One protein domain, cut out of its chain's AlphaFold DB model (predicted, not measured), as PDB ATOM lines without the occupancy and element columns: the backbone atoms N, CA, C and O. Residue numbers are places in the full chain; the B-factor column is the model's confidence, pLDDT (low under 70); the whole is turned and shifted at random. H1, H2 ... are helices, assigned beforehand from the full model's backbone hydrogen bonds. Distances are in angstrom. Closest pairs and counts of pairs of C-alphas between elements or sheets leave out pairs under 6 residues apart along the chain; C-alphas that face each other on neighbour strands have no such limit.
ATOM      1  N   ALA A  10      83.189 112.236 105.641       86.56
ATOM      2  CA  ALA A  10      82.365 113.438 105.789       86.56
ATOM      3  C   ALA A  10      80.883 113.212 105.420       86.56
ATOM      4  O   ALA A  10      79.998 113.790 106.043       86.56
ATOM      5  N   GLU A  11      80.610 112.322 104.462       85.81
ATOM      6  CA  GLU A  11      79.257 112.003 103.981       85.81
ATOM      7  C   GLU A  11      78.536 110.968 104.862       85.81
ATOM      8  O   GLU A  11      77.338 110.741 104.721       85.81
ATOM      9  N   LEU A  12      79.247 110.310 105.786       88.75
ATOM     10  CA  LEU A  12      78.647 109.328 106.694       88.75
ATOM     11  C   LEU A  12      77.931 109.978 107.884       88.75
ATOM     12  O   LEU A  12      77.259 109.285 108.659       88.75
ATOM     13  N   TYR A  13      78.035 111.301 108.035       87.31
ATOM     14  CA  TYR A  13      77.287 112.030 109.047       87.31
ATOM     15  C   TYR A  13      75.779 111.836 108.820       87.31
ATOM     16  O   TYR A  13      75.252 112.141 107.759       87.31
ATOM     17  N   ARG A  14      75.079 111.301 109.830       87.81
ATOM     18  CA  ARG A  14      73.639 110.941 109.809       87.81
ATOM     19  C   ARG A  14      73.233 109.776 108.895       87.81
ATOM     20  O   ARG A  14      72.085 109.341 108.992       87.81
ATOM     21  N   TYR A  15      74.166 109.156 108.171       91.06
ATOM     22  CA  TYR A  15      73.883 108.013 107.291       91.06
ATOM     23  C   TYR A  15      73.153 106.851 107.993       91.06
ATOM     24  O   TYR A  15      72.293 106.202 107.404       91.06
ATOM     25  N   SER A  16      73.430 106.611 109.281       89.75
ATOM     26  CA  SER A  16      72.733 105.588 110.080       89.75
ATOM     27  C   SER A  16      71.214 105.793 110.137       89.75
ATOM     28  O   SER A  16      70.442 104.838 110.005       89.75
ATOM     29  N   THR A  17      70.774 107.039 110.307       91.00
ATOM     30  CA  THR A  17      69.352 107.394 110.397       91.00
ATOM     31  C   THR A  17      68.676 107.255 109.039       91.00
ATOM     32  O   THR A  17      67.587 106.682 108.942       91.00
ATOM     33  N   ASP A  18      69.347 107.712 107.985       92.88
ATOM     34  CA  ASP A  18      68.823 107.660 106.622       92.88
ATOM     35  C   ASP A  18      68.717 106.214 106.133       92.88
ATOM     36  O   ASP A  18      67.673 105.796 105.628       92.88
ATOM     37  N   LEU A  19      69.738 105.390 106.390       92.06
ATOM     38  CA  LEU A  19      69.734 103.970 106.049       92.06
ATOM     39  C   LEU A  19      68.596 103.220 106.749       92.06
ATOM     40  O   LEU A  19      67.913 102.402 106.126       92.06
ATOM     41  N   ARG A  20      68.359 103.496 108.036       91.12
ATOM     42  CA  ARG A  20      67.236 102.895 108.770       91.12
ATOM     43  C   ARG A  20      65.897 103.323 108.184       91.12
ATOM     44  O   ARG A  20      65.026 102.472 108.033       91.12
ATOM     45  N   SER A  21      65.752 104.587 107.807       94.50
ATOM     46  CA  SER A  21      64.524 105.101 107.195       94.50
ATOM     47  C   SER A  21      64.248 104.439 105.839       94.50
ATOM     48  O   SER A  21      63.141 103.965 105.594       94.50
ATOM     49  N   LEU A  22      65.274 104.299 104.993       93.44
ATOM     50  CA  LEU A  22      65.178 103.670 103.671       93.44
ATOM     51  C   LEU A  22      64.879 102.167 103.737       93.44
ATOM     52  O   LEU A  22      64.173 101.626 102.890       93.44
ATOM     53  N   THR A  23      65.415 101.478 104.743       93.50
ATOM     54  CA  THR A  23      65.347 100.010 104.849       93.50
ATOM     55  C   THR A  23      64.336  99.522 105.881       93.50
ATOM     56  O   THR A  23      64.336  98.340 106.232       93.50
ATOM     57  N   GLN A  24      63.478 100.421 106.379       92.38
ATOM     58  CA  GLN A  24      62.497 100.127 107.430       92.38
ATOM     59  C   GLN A  24      63.158  99.479 108.666       92.38
ATOM     60  O   GLN A  24      62.649  98.525 109.248       92.38
ATOM     61  N   GLY A  25      64.352  99.958 109.024       91.38
ATOM     62  CA  GLY A  25      65.121  99.539 110.196       91.38
ATOM     63  C   GLY A  25      65.875  98.214 110.066       91.38
ATOM     64  O   GLY A  25      66.456  97.770 111.054       91.38
ATOM     65  N   LYS A  26      65.885  97.578 108.888       91.31
ATOM     66  CA  LYS A  26      66.440  96.225 108.709       91.31
ATOM     67  C   LYS A  26      67.915  96.187 108.317       91.31
ATOM     68  O   LYS A  26      68.541  95.141 108.471       91.31
ATOM     69  N   ALA A  27      68.469  97.277 107.788       90.94
ATOM     70  CA  ALA A  27      69.863  97.302 107.366       90.94
ATOM     71  C   ALA A  27      70.805  97.802 108.461       90.94
ATOM     72  O   ALA A  27      70.483  98.679 109.263       90.94
ATOM     73  N   THR A  28      72.012  97.250 108.432       89.38
ATOM     74  CA  THR A  28      73.158  97.665 109.235       89.38
ATOM     75  C   THR A  28      74.333  97.929 108.302       89.38
ATOM     76  O   THR A  28      74.412  97.376 107.204       89.38
ATOM     77  N   PHE A  29      75.244  98.800 108.723       91.00
ATOM     78  CA  PHE A  29      76.467  99.094 107.985       91.00
ATOM     79  C   PHE A  29      77.661  99.077 108.938       91.00
ATOM     80  O   PHE A  29      77.513  99.283 110.142       91.00
ATOM     81  N   SER A  30      78.838  98.802 108.389       89.50
ATOM     82  CA  SER A  30      80.112  98.850 109.099       89.50
ATOM     83  C   SER A  30      81.127  99.535 108.197       89.50
ATOM     84  O   SER A  30      81.116  99.335 106.981       89.50
ATOM     85  N   THR A  31      81.969 100.372 108.789       90.62
ATOM     86  CA  THR A  31      82.941 101.208 108.084       90.62
ATOM     87  C   THR A  31      84.322 100.960 108.655       90.62
ATOM     88  O   THR A  31      84.492 100.854 109.868       90.62
ATOM     89  N   VAL A  32      85.314 100.887 107.773       90.50
ATOM     90  CA  VAL A  32      86.726 100.762 108.135       90.50
ATOM     91  C   VAL A  32      87.494 101.799 107.331       90.50
ATOM     92  O   VAL A  32      87.229 101.979 106.140       90.50
ATOM     93  N   PHE A  33      88.432 102.486 107.981       90.31
ATOM     94  CA  PHE A  33      89.312 103.432 107.306       90.31
ATOM     95  C   PHE A  33      90.126 102.714 106.218       90.31
ATOM     96  O   PHE A  33      90.688 101.647 106.459       90.31
ATOM     97  N   SER A  34      90.186 103.301 105.020       88.81
ATOM     98  CA  SER A  34      90.899 102.717 103.878       88.81
ATOM     99  C   SER A  34      92.087 103.568 103.435       88.81
ATOM    100  O   SER A  34      93.213 103.081 103.425       88.81
ATOM    101  N   SER A  35      91.858 104.821 103.031       87.56
ATOM    102  CA  SER A  35      92.915 105.729 102.566       87.56
ATOM    103  C   SER A  35      92.421 107.172 102.481       87.56
ATOM    104  O   SER A  35      91.218 107.424 102.394       87.56
ATOM    105  N   PHE A  36      93.361 108.117 102.459       89.31
ATOM    106  CA  PHE A  36      93.080 109.516 102.151       89.31
ATOM    107  C   PHE A  36      93.047 109.742 100.639       89.31
ATOM    108  O   PHE A  36      93.877 109.214  99.896       89.31
ATOM    109  N   LYS A  37      92.100 110.561 100.182       86.50
ATOM    110  CA  LYS A  37      91.999 111.021  98.794       86.50
ATOM    111  C   LYS A  37      91.862 112.533  98.759       86.50
ATOM    112  O   LYS A  37      91.381 113.139  99.714       86.50
ATOM    113  N   ALA A  38      92.283 113.125  97.645       86.31
ATOM    114  CA  ALA A  38      92.135 114.555  97.425       86.31
ATOM    115  C   ALA A  38      90.654 114.953  97.474       86.31
ATOM    116  O   ALA A  38      89.807 114.325  96.832       86.31
ATOM    117  N   VAL A  39      90.367 115.999  98.244       85.44
ATOM    118  CA  VAL A  39      89.025 116.562  98.369       85.44
ATOM    119  C   VAL A  39      88.696 117.344  97.090       85.44
ATOM    120  O   VAL A  39      89.561 118.050  96.563       85.44
ATOM    121  N   PRO A  40      87.470 117.236  96.554       87.00
ATOM    122  CA  PRO A  40      87.038 118.058  95.431       87.00
ATOM    123  C   PRO A  40      87.171 119.565  95.712       87.00
ATOM    124  O   PRO A  40      86.922 120.025  96.825       87.00
ATOM    125  N   LYS A  41      87.489 120.352  94.673       83.50
ATOM    126  CA  LYS A  41      87.743 121.804  94.792       83.50
ATOM    127  C   LYS A  41      86.600 122.601  95.435       83.50
ATOM    128  O   LYS A  41      86.884 123.590  96.096       83.50
ATOM    129  N   HIS A  42      85.344 122.190  95.243       83.94
ATOM    130  CA  HIS A  42      84.187 122.891  95.813       83.94
ATOM    131  C   HIS A  42      84.173 122.797  97.347       83.94
ATOM    132  O   HIS A  42      84.184 123.821  98.017       83.94
ATOM    133  N   ILE A  43      84.312 121.585  97.899       84.31
ATOM    134  CA  ILE A  43      84.372 121.369  99.354       84.31
ATOM    135  C   ILE A  43      85.626 122.026  99.942       84.31
ATOM    136  O   ILE A  43      85.591 122.576 101.037       84.31
ATOM    137  N   GLN A  44      86.747 122.000  99.212       83.25
ATOM    138  CA  GLN A  44      87.982 122.642  99.658       83.25
ATOM    139  C   GLN A  44      87.813 124.160  99.839       83.25
ATOM    140  O   GLN A  44      88.326 124.707 100.810       83.25
ATOM    141  N   GLN A  45      87.099 124.835  98.934       83.06
ATOM    142  CA  GLN A  45      86.824 126.271  99.056       83.06
ATOM    143  C   GLN A  45      85.919 126.571 100.254       83.06
ATOM    144  O   GLN A  45      86.222 127.486 101.017       83.06
ATOM    145  N   ASP A  46      84.879 125.762 100.466       83.06
ATOM    146  CA  ASP A  46      83.958 125.914 101.599       83.06
ATOM    147  C   ASP A  46      84.665 125.709 102.951       83.06
ATOM    148  O   ASP A  46      84.449 126.464 103.904       83.06
ATOM    149  N   LEU A  47      85.566 124.724 103.029       82.12
ATOM    150  CA  LEU A  47      86.402 124.458 104.204       82.12
ATOM    151  C   LEU A  47      87.353 125.621 104.509       82.12
ATOM    152  O   LEU A  47      87.440 126.050 105.657       82.12
ATOM    153  N   VAL A  48      88.050 126.143 103.495       81.12
ATOM    154  CA  VAL A  48      88.998 127.258 103.669       81.12
ATOM    155  C   VAL A  48      88.265 128.541 104.063       81.12
ATOM    156  O   VAL A  48      88.698 129.221 104.986       81.12
ATOM    157  N   GLY A  49      87.123 128.840 103.438       78.00
ATOM    158  CA  GLY A  49      86.310 130.008 103.788       78.00
ATOM    159  C   GLY A  49      85.714 129.948 105.200       78.00
ATOM    160  O   GLY A  49      85.489 130.988 105.813       78.00
ATOM    161  N   SER A  50      85.486 128.744 105.736       72.69
ATOM    162  CA  SER A  50      84.987 128.543 107.105       72.69
ATOM    163  C   SER A  50      86.078 128.643 108.176       72.69
ATOM    164  O   SER A  50      85.753 128.867 109.336       72.69
ATOM    165  N   HIS A  51      87.351 128.465 107.807       64.19
ATOM    166  CA  HIS A  51      88.490 128.458 108.734       64.19
ATOM    167  C   HIS A  51      89.108 129.856 108.955       64.19
ATOM    168  O   HIS A  51      89.928 130.029 109.852       64.19
ATOM    169  N   ASP A  52      88.739 130.843 108.132       58.00
ATOM    170  CA  ASP A  52      89.231 132.233 108.202       58.00
ATOM    171  C   ASP A  52      88.339 133.151 109.077       58.00
ATOM    172  O   ASP A  52      88.575 134.354 109.170       58.00
ATOM    173  N   LYS A  53      87.306 132.593 109.726       48.84
ATOM    174  CA  LYS A  53      86.490 133.259 110.760       48.84
ATOM    175  C   LYS A  53      86.813 132.718 112.143       48.84
ATOM    176  O   LYS A  53      86.790 133.538 113.087       48.84
TER     177      LYS A  53
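AT A GLANCE: This is residues 10 to 53 of the 53 residues of the protein "EFG_C domain-containing protein" of Flavobacteriaceae bacterium (UniProt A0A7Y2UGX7). The printed part is a wide, open V of bare chain with one short helix, H1 or H2, at each end and no packing between the two helices. The arms of the V are the long link of residues 23 to 40, which turns near Ser 34, and residues 10 to 14 reach from the open space between the ends to H1. Residues 32 to 53, of which 41 to 51 belong to H2, stick out free of the rest. There are 44 residues printed, with two named helices, H1 then H2, and no named strand; the class is all helix, though under half of the residues, 19 of 44, are in named elements. The whole is extended and elongated, with a radius of gyration of the C-alphas of 15.0 A and spans of 42 by 24 by 15 A.

IN THESE COORDINATES: The printed part begins with the C-alpha of Ala 10 at (82.365, 113.438, 105.789). H1 is residues 15 to 22, 10.4 A from first to last C-alpha, and begins with C-alpha 15 at (73.883, 108.013, 107.291). H2 is residues 41 to 51, 15.5 A long by the same measure, and ends with C-alpha 51 at (88.490, 128.458, 108.734).

HOW THE PARTS SIT: H1 and H2 are apart, with no C-alpha of the one within 8 A of the other. A long link of 18 residues joins them. In H1 and H2 every O i to N i+4 pair is within hydrogen-bond range.

THE WHOLE: The C-alphas of Lys 26 and Asp 52, the two farthest apart, are 42.6 A from each other. The C-alphas of residues 23 to 40 lie 11 to 21 A from the mean of the C-alphas. The printed part has no cut and ends at Lys 53, the chain's last residue. Its mean pLDDT is 85.7, and residues 51 to 53 are under 70.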